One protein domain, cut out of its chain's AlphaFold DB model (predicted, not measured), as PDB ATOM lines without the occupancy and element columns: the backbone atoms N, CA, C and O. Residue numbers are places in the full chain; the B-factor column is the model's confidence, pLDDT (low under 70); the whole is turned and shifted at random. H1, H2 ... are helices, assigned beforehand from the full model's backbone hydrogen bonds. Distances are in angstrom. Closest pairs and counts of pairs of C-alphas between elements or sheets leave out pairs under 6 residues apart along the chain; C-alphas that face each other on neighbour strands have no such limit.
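This is residues 2 to 85 of the 230 residues of the protein "Ion_trans domain-containing protein" of Bugula neritina (UniProt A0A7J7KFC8). One long straight helix, H4, makes the longest axis, and three shorter helices, H1, H2 and H3, with the loops that join them, gather loosely beside its residues 58 to 76. H2 slants steeply to H4, and residues 77 to 85 of H4 stick out beyond the body as a bare arm. The printed part has 84 residues with four named helices, in the order H1, H2, H3, H4, and no named strand; its class is all helix. It is only just compact, close to loose, with a radius of gyration of the C-alphas of 14.0 A, and its C-alphas span 45 by 24 by 23 A.

H1 holds residues 2 to 10 and begins with C-alpha 2 at (368.558, 380.746, 296.305); it is 11.5 A long from first to last C-alpha. Residues 11 to 26 belong to no named element. H2 holds residues 27 to 39 and is 18.8 A long; its C-alpha 39 is at (366.889, 379.012, 311.893). H3 is short, residues 44 to 48, with 6.1 A from first to last C-alpha. H4 holds residues 58 to 85 and is 40.3 A long, from C-alpha 58 at (387.393, 383.009, 299.334) to C-alpha 85 at (350.972, 390.995, 314.714).

H1 touches no helix. It is close to H2 but not clearly touching; their closest C-alphas, those of Tyr 4 and Ser 30, are 8.0 A apart. H1 and H2 stand at a steep tilt of 62 degrees, opposite ways. H1 and H4 are near each other, with 7 pairs of C-alphas within 10 A. H1 and H3 are apart, and so are H2 and H3. H2 and H4 only just touch, with 3 pairs of C-alphas within 8 A, by residue 38 of H2 alone and residues 72 to 76 of H4 alone. The closest C-alphas of H2 and H4, those of Met 38 and Met 72, are 6.4 A apart. H2 and H4 run the same way at a steep tilt of 62 degrees. H3 and H4 are near each other, with 5 pairs of C-alphas within 10 A. In H1, H2, H3 and H4 every O i to N i+4 pair is within hydrogen-bond range.

The C-alphas farthest apart, those of Gly 52 and Val 85, are 46.8 A apart. Without residues 77 to 85 of H4, which stand free, the body spans 32 by 25 by 24 A. The printed part has no cut. The link from H1 to H2 is long, with 16 residues; the link from H2 to H3 is tight, and that from H3 to H4 is short. The mean pLDDT of the printed part is 72.1, and it is under 70 at residues 2 to 25 and 49 to 57 of this predicted model.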
ATOM      1  N   ALA A   2     368.012 379.421 296.648       44.06
ATOM      2  CA  ALA A   2     368.558 380.746 296.305       44.06
ATOM      3  C   ALA A   2     370.096 380.783 296.212       44.06
ATOM      4  O   ALA A   2     370.613 381.233 295.204       44.06
ATOM      5  N   MET A   3     370.836 380.220 297.176       53.50
ATOM      6  CA  MET A   3     372.308 380.185 297.109       53.50
ATOM      7  C   MET A   3     372.825 379.315 295.945       53.50
ATOM      8  O   MET A   3     373.705 379.738 295.204       53.50
ATOM      9  N   TYR A   4     372.213 378.151 295.697       56.31
ATOM     10  CA  TYR A   4     372.515 377.294 294.539       56.31
ATOM     11  C   TYR A   4     372.189 377.981 293.199       56.31
ATOM     12  O   TYR A   4     372.992 377.931 292.272       56.31
ATOM     13  N   CYS A   5     371.053 378.678 293.100       51.12
ATOM     14  CA  CYS A   5     370.666 379.428 291.907       51.12
ATOM     15  C   CYS A   5     371.559 380.656 291.695       51.12
ATOM     16  O   CYS A   5     372.056 380.837 290.593       51.12
ATOM     17  N   ILE A   6     371.850 381.445 292.729       56.03
ATOM     18  CA  ILE A   6     372.719 382.628 292.639       56.03
ATOM     19  C   ILE A   6     374.138 382.210 292.229       56.03
ATOM     20  O   ILE A   6     374.683 382.764 291.283       56.03
ATOM     21  N   THR A   7     374.701 381.159 292.828       52.31
ATOM     22  CA  THR A   7     376.051 380.682 292.471       52.31
ATOM     23  C   THR A   7     376.103 380.092 291.051       52.31
ATOM     24  O   THR A   7     377.107 380.233 290.359       52.31
ATOM     25  N   LYS A   8     375.015 379.465 290.578       54.50
ATOM     26  CA  LYS A   8     374.921 378.864 289.234       54.50
ATOM     27  C   LYS A   8     374.596 379.878 288.124       54.50
ATOM     28  O   LYS A   8     374.998 379.645 286.987       54.50
ATOM     29  N   TYR A   9     373.875 380.961 288.436       54.38
ATOM     30  CA  TYR A   9     373.458 381.998 287.478       54.38
ATOM     31  C   TYR A   9     374.410 383.198 287.408       54.38
ATOM     32  O   TYR A   9     374.550 383.767 286.331       54.38
ATOM     33  N   LEU A  10     375.078 383.583 288.504       49.25
ATOM     34  CA  LEU A  10     375.957 384.762 288.508       49.25
ATOM     35  C   LEU A  10     377.365 384.477 287.952       49.25
ATOM     36  O   LEU A  10     378.090 385.415 287.634       49.25
ATOM     37  N   LEU A  11     377.774 383.204 287.835       49.16
ATOM     38  CA  LEU A  11     379.142 382.850 287.445       49.16
ATOM     39  C   LEU A  11     379.209 381.547 286.619       49.16
ATOM     40  O   LEU A  11     379.382 380.448 287.139       49.16
ATOM     41  N   LYS A  12     379.132 381.664 285.290       54.38
ATOM     42  CA  LYS A  12     379.691 380.675 284.349       54.38
ATOM     43  C   LYS A  12     380.448 381.428 283.250       54.38
ATOM     44  O   LYS A  12     379.903 382.407 282.753       54.38
ATOM     45  N   PRO A  13     381.677 381.007 282.878       54.66
ATOM     46  CA  PRO A  13     382.106 379.616 282.750       54.66
ATOM     47  C   PRO A  13     383.373 379.296 283.566       54.66
ATOM     48  O   PRO A  13     384.413 378.980 283.000       54.66
ATOM     49  N   HIS A  14     383.305 379.323 284.896       52.28
ATOM     50  CA  HIS A  14     384.323 378.696 285.747       52.28
ATOM     51  C   HIS A  14     383.622 377.894 286.847       52.28
ATOM     52  O   HIS A  14     382.770 378.455 287.536       52.28
ATOM     53  N   PRO A  15     383.908 376.585 287.001       49.12
ATOM     54  CA  PRO A  15     383.348 375.792 288.083       49.12
ATOM     55  C   PRO A  15     383.951 376.290 289.397       49.12
ATOM     56  O   PRO A  15     385.043 375.894 289.793       49.12
ATOM     57  N   LEU A  16     383.255 377.203 290.069       52.12
ATOM     58  CA  LEU A  16     383.559 377.508 291.455       52.12
ATOM     59  C   LEU A  16     383.129 376.296 292.281       52.12
ATOM     60  O   LEU A  16     381.945 376.097 292.548       52.12
ATOM     61  N   TYR A  17     384.091 375.442 292.621       49.44
ATOM     62  CA  TYR A  17     383.905 374.216 293.395       49.44
ATOM     63  C   TYR A  17     383.582 374.496 294.879       49.44
ATOM     64  O   TYR A  17     384.163 373.889 295.770       49.44
ATOM     65  N   LEU A  18     382.584 375.341 295.164       51.66
ATOM     66  CA  LEU A  18     381.886 375.311 296.460       51.66
ATOM     67  C   LEU A  18     381.169 373.957 296.685       51.66
ATOM     68  O   LEU A  18     380.738 373.654 297.789       51.66
ATOM     69  N   PHE A  19     381.103 373.109 295.651       48.88
ATOM     70  CA  PHE A  19     380.633 371.718 295.678       48.88
ATOM     71  C   PHE A  19     381.574 370.728 296.391       48.88
ATOM     72  O   PHE A  19     381.286 369.532 296.419       48.88
ATOM     73  N   GLY A  20     382.720 371.163 296.922       49.41
ATOM     74  CA  GLY A  20     383.593 370.264 297.680       49.41
ATOM     75  C   GLY A  20     383.023 369.898 299.053       49.41
ATOM     76  O   GLY A  20     383.187 368.749 299.469       49.41
ATOM     77  N   SER A  21     382.314 370.824 299.707       56.91
ATOM     78  CA  SER A  21     381.742 370.610 301.039       56.91
ATOM     79  C   SER A  21     380.575 369.628 300.939       56.91
ATOM     80  O   SER A  21     379.672 369.796 300.111       56.91
ATOM     81  N   ALA A  22     380.587 368.589 301.774       59.91
ATOM     82  CA  ALA A  22     379.596 367.509 301.764       59.91
ATOM     83  C   ALA A  22     378.111 367.957 301.645       59.91
ATOM     84  O   ALA A  22     377.383 367.329 300.871       59.91
ATOM     85  N   PRO A  23     377.639 369.044 302.300       64.19
ATOM     86  CA  PRO A  23     376.217 369.407 302.286       64.19
ATOM     87  C   PRO A  23     375.714 370.092 301.002       64.19
ATOM     88  O   PRO A  23     374.503 370.198 300.823       64.19
ATOM     89  N   PHE A  24     376.586 370.549 300.094       66.25
ATOM     90  CA  PHE A  24     376.172 371.277 298.876       66.25
ATOM     91  C   PHE A  24     376.323 370.471 297.580       66.25
ATOM     92  O   PHE A  24     376.095 371.003 296.492       66.25
ATOM     93  N   LYS A  25     376.687 369.186 297.684       69.19
ATOM     94  CA  LYS A  25     376.807 368.265 296.541       69.19
ATOM     95  C   LYS A  25     375.451 367.845 295.984       69.19
ATOM     96  O   LYS A  25     375.270 367.798 294.771       69.19
ATOM     97  N   GLU A  26     374.506 367.568 296.874       75.69
ATOM     98  CA  GLU A  26     373.164 367.102 296.535       75.69
ATOM     99  C   GLU A  26     372.129 368.191 296.810       75.69
ATOM    100  O   GLU A  26     372.234 368.951 297.776       75.69
ATOM    101  N   VAL A  27     371.105 368.262 295.957       74.81
ATOM    102  CA  VAL A  27     370.055 369.285 296.062       74.81
ATOM    103  C   VAL A  27     369.314 369.160 297.394       74.81
ATOM    104  O   VAL A  27     369.081 370.173 298.052       74.81
ATOM    105  N   GLU A  28     369.008 367.938 297.821       77.62
ATOM    106  CA  GLU A  28     368.283 367.645 299.063       77.62
ATOM    107  C   GLU A  28     369.062 368.106 300.304       77.62
ATOM    108  O   GLU A  28     368.547 368.890 301.106       77.62
ATOM    109  N   ASN A  29     370.345 367.746 300.398       74.94
ATOM    110  CA  ASN A  29     371.218 368.166 301.500       74.94
ATOM    111  C   ASN A  29     371.418 369.688 301.524       74.94
ATOM    112  O   ASN A  29     371.455 370.302 302.592       74.94
ATOM    113  N   SER A  30     371.457 370.324 300.349       77.31
ATOM    114  CA  SER A  30     371.599 371.779 300.249       77.31
ATOM    115  C   SER A  30     370.354 372.520 300.745       77.31
ATOM    116  O   SER A  30     370.468 373.608 301.315       77.31
ATOM    117  N   LEU A  31     369.161 371.945 300.549       78.88
ATOM    118  CA  LEU A  31     367.905 372.499 301.054       78.88
ATOM    119  C   LEU A  31     367.850 372.403 302.573       78.88
ATOM    120  O   LEU A  31     367.586 373.414 303.220       78.88
ATOM    121  N   LEU A  32     368.180 371.235 303.126       83.56
ATOM    122  CA  LEU A  32     368.230 371.035 304.570       83.56
ATOM    123  C   LEU A  32     369.254 371.972 305.224       83.56
ATOM    124  O   LEU A  32     368.925 372.665 306.183       83.56
ATOM    125  N   LYS A  33     370.462 372.085 304.657       80.50
ATOM    126  CA  LYS A  33     371.488 373.000 305.174       80.50
ATOM    127  C   LYS A  33     371.038 374.462 305.110       80.50
ATOM    128  O   LYS A  33     371.274 375.209 306.052       80.50
ATOM    129  N   THR A  34     370.341 374.865 304.043       81.25
ATOM    130  CA  THR A  34     369.771 376.222 303.927       81.25
ATOM    131  C   THR A  34     368.677 376.471 304.975       81.25
ATOM    132  O   THR A  34     368.589 377.575 305.498       81.25
ATOM    133  N   ALA A  35     367.850 375.471 305.298       83.31
ATOM    134  CA  ALA A  35     366.817 375.586 306.329       83.31
ATOM    135  C   ALA A  35     367.418 375.696 307.742       83.31
ATOM    136  O   ALA A  35     366.974 376.516 308.537       83.31
ATOM    137  N   ILE A  36     368.479 374.941 308.033       84.75
ATOM    138  CA  ILE A  36     369.231 375.048 309.294       84.75
ATOM    139  C   ILE A  36     369.863 376.446 309.428       84.75
ATOM    140  O   ILE A  36     369.716 377.107 310.454       84.75
ATOM    141  N   MET A  37     370.457 376.959 308.343       83.62
ATOM    142  CA  MET A  37     370.960 378.339 308.292       83.62
ATOM    143  C   MET A  37     369.859 379.392 308.449       83.62
ATOM    144  O   MET A  37     370.128 380.476 308.956       83.62
ATOM    145  N   MET A  38     368.631 379.098 308.013       81.94
ATOM    146  CA  MET A  38     367.478 379.980 308.197       81.94
ATOM    147  C   MET A  38     367.126 380.094 309.686       81.94
ATOM    148  O   MET A  38     366.903 381.190 310.172       81.94
ATOM    149  N   ILE A  39     367.169 378.999 310.444       84.81
ATOM    150  CA  ILE A  39     366.889 379.012 311.893       84.81
ATOM    151  C   ILE A  39     367.937 379.826 312.682       84.81
ATOM    152  O   ILE A  39     367.656 380.289 313.784       84.81
ATOM    153  N   GLY A  40     369.114 380.067 312.096       80.38
ATOM    154  CA  GLY A  40     370.192 380.862 312.689       80.38
ATOM    155  C   GLY A  40     371.426 380.044 313.070       80.38
ATOM    156  O   GLY A  40     372.354 380.580 313.670       80.38
ATOM    157  N   GLU A  41     371.467 378.757 312.717       83.44
ATOM    158  CA  GLU A  41     372.654 377.926 312.906       83.44
ATOM    159  C   GLU A  41     373.636 378.133 311.744       83.44
ATOM    160  O   GLU A  41     373.443 377.652 310.622       83.44
ATOM    161  N   PHE A  42     374.714 378.870 312.019       81.44
ATOM    162  CA  PHE A  42     375.764 379.170 311.048       81.44
ATOM    163  C   PHE A  42     377.049 378.424 311.395       81.44
ATOM    164  O   PHE A  42     377.748 378.762 312.345       81.44
ATOM    165  N   GLU A  43     377.412 377.445 310.574       78.12
ATOM    166  CA  GLU A  43     378.684 376.741 310.717       78.12
ATOM    167  C   GLU A  43     379.674 377.221 309.654       78.12
ATOM    168  O   GLU A  43     379.754 376.676 308.557       78.12
ATOM    169  N   PHE A  44     380.429 378.275 309.958       75.38
ATOM    170  CA  PHE A  44     381.412 378.821 309.019       75.38
ATOM    171  C   PHE A  44     382.567 377.840 308.745       75.38
ATOM    172  O   PHE A  44     382.957 377.634 307.595       75.38
ATOM    173  N   ASP A  45     383.081 377.201 309.796       72.44
ATOM    174  CA  ASP A  45     384.256 376.324 309.728       72.44
ATOM    175  C   ASP A  45     383.986 375.056 308.899       72.44
ATOM    176  O   ASP A  45     384.786 374.686 308.042       72.44
ATOM    177  N   SER A  46     382.795 374.461 309.043       71.25
ATOM    178  CA  SER A  46     382.399 373.264 308.286       71.25
ATOM    179  C   SER A  46     382.135 373.537 306.800       71.25
ATOM    180  O   SER A  46     382.132 372.613 305.991       71.25
ATOM    181  N   ILE A  47     381.926 374.799 306.411       71.69
ATOM    182  CA  ILE A  47     381.627 375.183 305.023       71.69
ATOM    183  C   ILE A  47     382.888 375.632 304.291       71.69
ATOM    184  O   ILE A  47     383.076 375.267 303.128       71.69
ATOM    185  N   PHE A  48     383.727 376.428 304.958       71.00
ATOM    186  CA  PHE A  48     384.854 377.122 304.335       71.00
ATOM    187  C   PHE A  48     386.227 376.553 304.703       71.00
ATOM    188  O   PHE A  48     387.179 376.814 303.970       71.00
ATOM    189  N   ASN A  49     386.344 375.788 305.794       68.12
ATOM    190  CA  ASN A  49     387.623 375.317 306.338       68.12
ATOM    191  C   ASN A  49     387.723 373.778 306.409       68.12
ATOM    192  O   ASN A  49     388.630 373.227 307.032       68.12
ATOM    193  N   GLU A  50     386.795 373.061 305.762       67.94
ATOM    194  CA  GLU A  50     386.798 371.598 305.737       67.94
ATOM    195  C   GLU A  50     388.037 371.062 304.992       67.94
ATOM    196  O   GLU A  50     388.359 371.465 303.866       67.94
ATOM    197  N   SER A  51     388.740 370.129 305.641       51.31
ATOM    198  CA  SER A  51     390.002 369.540 305.183       51.31
ATOM    199  C   SER A  51     389.821 368.805 303.848       51.31
ATOM    200  O   SER A  51     389.454 367.635 303.818       51.31
ATOM    201  N   GLY A  52     390.077 369.488 302.727       56.53
ATOM    202  CA  GLY A  52     389.980 368.912 301.377       56.53
ATOM    203  C   GLY A  52     389.136 369.710 300.381       56.53
ATOM    204  O   GLY A  52     389.117 369.366 299.198       56.53
ATOM    205  N   VAL A  53     388.485 370.796 300.809       60.31
ATOM    206  CA  VAL A  53     387.652 371.638 299.940       60.31
ATOM    207  C   VAL A  53     388.389 372.926 299.579       60.31
ATOM    208  O   VAL A  53     388.615 373.791 300.417       60.31
ATOM    209  N   LYS A  54     388.765 373.086 298.304       57.75
ATOM    210  CA  LYS A  54     389.327 374.352 297.804       57.75
ATOM    211  C   LYS A  54     388.209 375.294 297.367       57.75
ATOM    212  O   LYS A  54     387.652 375.142 296.280       57.75
ATOM    213  N   VAL A  55     387.939 376.307 298.185       65.38
ATOM    214  CA  VAL A  55     387.104 377.450 297.798       65.38
ATOM    215  C   VAL A  55     387.906 378.340 296.850       65.38
ATOM    216  O   VAL A  55     388.881 378.978 297.243       65.38
ATOM    217  N   PHE A  56     387.509 378.383 295.579       58.03
ATOM    218  CA  PHE A  56     388.022 379.394 294.657       58.03
ATOM    219  C   PHE A  56     387.374 380.748 295.005       58.03
ATOM    220  O   PHE A  56     386.177 380.809 295.266       58.03
ATOM    221  N   TYR A  57     388.165 381.824 295.040       66.94
ATOM    222  CA  TYR A  57     387.749 383.175 295.463       66.94
ATOM    223  C   TYR A  57     387.119 383.250 296.878       66.94
ATOM    224  O   TYR A  57     385.943 383.598 297.013       66.94
ATOM    225  N   PRO A  58     387.897 382.999 297.954       71.69
ATOM    226  CA  PRO A  58     387.393 383.009 299.334       71.69
ATOM    227  C   PRO A  58     386.751 384.349 299.728       71.69
ATOM    228  O   PRO A  58     385.688 384.371 300.337       71.69
ATOM    229  N   HIS A  59     387.329 385.474 299.295       74.94
ATOM    230  CA  HIS A  59     386.798 386.806 299.600       74.94
ATOM    231  C   HIS A  59     385.399 387.051 299.018       74.94
ATOM    232  O   HIS A  59     384.529 387.566 299.714       74.94
ATOM    233  N   ALA A  60     385.159 386.653 297.766       74.38
ATOM    234  CA  ALA A  60     383.846 386.804 297.142       74.38
ATOM    235  C   ALA A  60     382.796 385.920 297.834       74.38
ATOM    236  O   ALA A  60     381.667 386.353 298.059       74.38
ATOM    237  N   ALA A  61     383.185 384.704 298.225       75.44
ATOM    238  CA  ALA A  61     382.307 383.784 298.933       75.44
ATOM    239  C   ALA A  61     381.922 384.303 300.333       75.44
ATOM    240  O   ALA A  61     380.757 384.203 300.712       75.44
ATOM    241  N   TYR A  62     382.852 384.931 301.063       80.25
ATOM    242  CA  TYR A  62     382.555 385.570 302.351       80.25
ATOM    243  C   TYR A  62     381.582 386.742 302.213       80.25
ATOM    244  O   TYR A  62     380.643 386.844 302.998       80.25
ATOM    245  N   ILE A  63     381.750 387.587 301.192       82.25
ATOM    246  CA  ILE A  63     380.837 388.713 300.939       82.25
ATOM    247  C   ILE A  63     379.420 388.198 300.650       82.25
ATOM    248  O   ILE A  63     378.456 388.660 301.256       82.25
ATOM    249  N   ILE A  64     379.292 387.198 299.772       79.25
ATOM    250  CA  ILE A  64     377.997 386.595 299.430       79.25
ATOM    251  C   ILE A  64     377.351 385.944 300.660       79.25
ATOM    252  O   ILE A  64     376.147 386.092 300.865       79.25
ATOM    253  N   PHE A  65     378.138 385.259 301.493       79.94
ATOM    254  CA  PHE A  65     377.656 384.638 302.724       79.94
ATOM    255  C   PHE A  65     377.124 385.677 303.721       79.94
ATOM    256  O   PHE A  65     376.019 385.521 304.232       79.94
ATOM    257  N   ILE A  66     377.851 386.774 303.943       85.50
ATOM    258  CA  ILE A  66     377.416 387.858 304.838       85.50
ATOM    259  C   ILE A  66     376.120 388.500 304.329       85.50
ATOM    260  O   ILE A  66     375.166 388.653 305.093       85.50
ATOM    261  N   CYS A  67     376.042 388.823 303.033       86.44
ATOM    262  CA  CYS A  67     374.814 389.350 302.436       86.44
ATOM    263  C   CYS A  67     373.636 388.379 302.607       86.44
ATOM    264  O   CYS A  67     372.525 388.808 302.913       86.44
ATOM    265  N   PHE A  68     373.873 387.077 302.443       83.50
ATOM    266  CA  PHE A  68     372.855 386.048 302.633       83.50
ATOM    267  C   PHE A  68     372.336 386.001 304.076       83.50
ATOM    268  O   PHE A  68     371.121 385.994 304.273       83.50
ATOM    269  N   VAL A  69     373.223 386.030 305.077       85.06
ATOM    270  CA  VAL A  69     372.841 386.034 306.502       85.06
ATOM    271  C   VAL A  69     371.983 387.253 306.841       85.06
ATOM    272  O   VAL A  69     370.933 387.108 307.464       85.06
ATOM    273  N   ILE A  70     372.378 388.443 306.377       89.94
ATOM    274  CA  ILE A  70     371.629 389.685 306.614       89.94
ATOM    275  C   ILE A  70     370.227 389.598 306.000       89.94
ATOM    276  O   ILE A  70     369.235 389.868 306.674       89.94
ATOM    277  N   VAL A  71     370.126 389.179 304.735       88.06
ATOM    278  CA  VAL A  71     368.836 389.074 304.039       88.06
ATOM    279  C   VAL A  71     367.923 388.047 304.711       88.06
ATOM    280  O   VAL A  71     366.753 388.342 304.941       88.06
ATOM    281  N   MET A  72     368.440 386.867 305.071       86.25
ATOM    282  CA  MET A  72     367.647 385.844 305.762       86.25
ATOM    283  C   MET A  72     367.181 386.328 307.138       86.25
ATOM    284  O   MET A  72     366.005 386.181 307.460       86.25
ATOM    285  N   SER A  73     368.057 386.978 307.910       87.81
ATOM    286  CA  SER A  73     367.701 387.529 309.221       87.81
ATOM    287  C   SER A  73     366.587 388.572 309.126       87.81
ATOM    288  O   SER A  73     365.665 388.551 309.937       87.81
ATOM    289  N   ILE A  74     366.645 389.467 308.134       90.94
ATOM    290  CA  ILE A  74     365.616 390.494 307.928       90.94
ATOM    291  C   ILE A  74     364.286 389.847 307.528       90.94
ATOM    292  O   ILE A  74     363.246 390.185 308.088       90.94
ATOM    293  N   ILE A  75     364.304 388.900 306.584       89.62
ATOM    294  CA  ILE A  75     363.084 388.237 306.103       89.62
ATOM    295  C   ILE A  75     362.385 387.489 307.239       89.62
ATOM    296  O   ILE A  75     361.178 387.635 307.402       89.62
ATOM    297  N   ILE A  76     363.124 386.713 308.031       88.56
ATOM    298  CA  ILE A  76     362.540 385.900 309.105       88.56
ATOM    299  C   ILE A  76     361.977 386.784 310.204       88.56
ATOM    300  O   ILE A  76     360.843 386.573 310.622       88.56
ATOM    301  N   MET A  77     362.737 387.789 310.643       89.88
ATOM    302  CA  MET A  77     362.276 388.698 311.688       89.88
ATOM    303  C   MET A  77     361.001 389.425 311.250       89.88
ATOM    304  O   MET A  77     360.023 389.466 311.990       89.88
ATOM    305  N   ASN A  78     360.971 389.916 310.011       90.12
ATOM    306  CA  ASN A  78     359.805 390.609 309.473       90.12
ATOM    307  C   ASN A  78     358.606 389.671 309.265       90.12
ATOM    308  O   ASN A  78     357.472 390.085 309.488       90.12
ATOM    309  N   LEU A  79     358.833 388.415 308.871       88.56
ATOM    310  CA  LEU A  79     357.770 387.426 308.696       88.56
ATOM    311  C   LEU A  79     357.179 386.990 310.043       88.56
ATOM    312  O   LEU A  79     355.961 386.941 310.180       88.56
ATOM    313  N   LEU A  80     358.020 386.691 311.035       89.94
ATOM    314  CA  LEU A  80     357.570 386.265 312.363       89.94
ATOM    315  C   LEU A  80     356.803 387.379 313.071       89.94
ATOM    316  O   LEU A  80     355.738 387.124 313.627       89.94
ATOM    317  N   VAL A  81     357.308 388.615 313.008       93.00
ATOM    318  CA  VAL A  81     356.606 389.776 313.565       93.00
ATOM    319  C   VAL A  81     355.318 390.045 312.787       93.00
ATOM    320  O   VAL A  81     354.289 390.271 313.412       93.00
ATOM    321  N   GLY A  82     355.338 389.971 311.453       92.06
ATOM    322  CA  GLY A  82     354.144 390.162 310.624       92.06
ATOM    323  C   GLY A  82     353.036 389.161 310.950       92.06
ATOM    324  O   GLY A  82     351.911 389.563 311.227       92.06
ATOM    325  N   LEU A  83     353.370 387.869 311.022       90.12
ATOM    326  CA  LEU A  83     352.419 386.817 311.385       90.12
ATOM    327  C   LEU A  83     351.900 386.975 312.818       90.12
ATOM    328  O   LEU A  83     350.699 386.876 313.038       90.12
ATOM    329  N   ALA A  84     352.779 387.254 313.783       93.25
ATOM    330  CA  ALA A  84     352.378 387.433 315.177       93.25
ATOM    331  C   ALA A  84     351.481 388.667 315.372       93.25
ATOM    332  O   ALA A  84     350.543 388.636 316.168       93.25
ATOM    333  N   VAL A  85     351.755 389.755 314.648       92.31
ATOM    334  CA  VAL A  85     350.972 390.995 314.714       92.31
ATOM    335  C   VAL A  85     349.615 390.842 314.025       92.31
ATOM    336  O   VAL A  85     348.635 391.423 314.487       92.31
TER     337      VAL A  85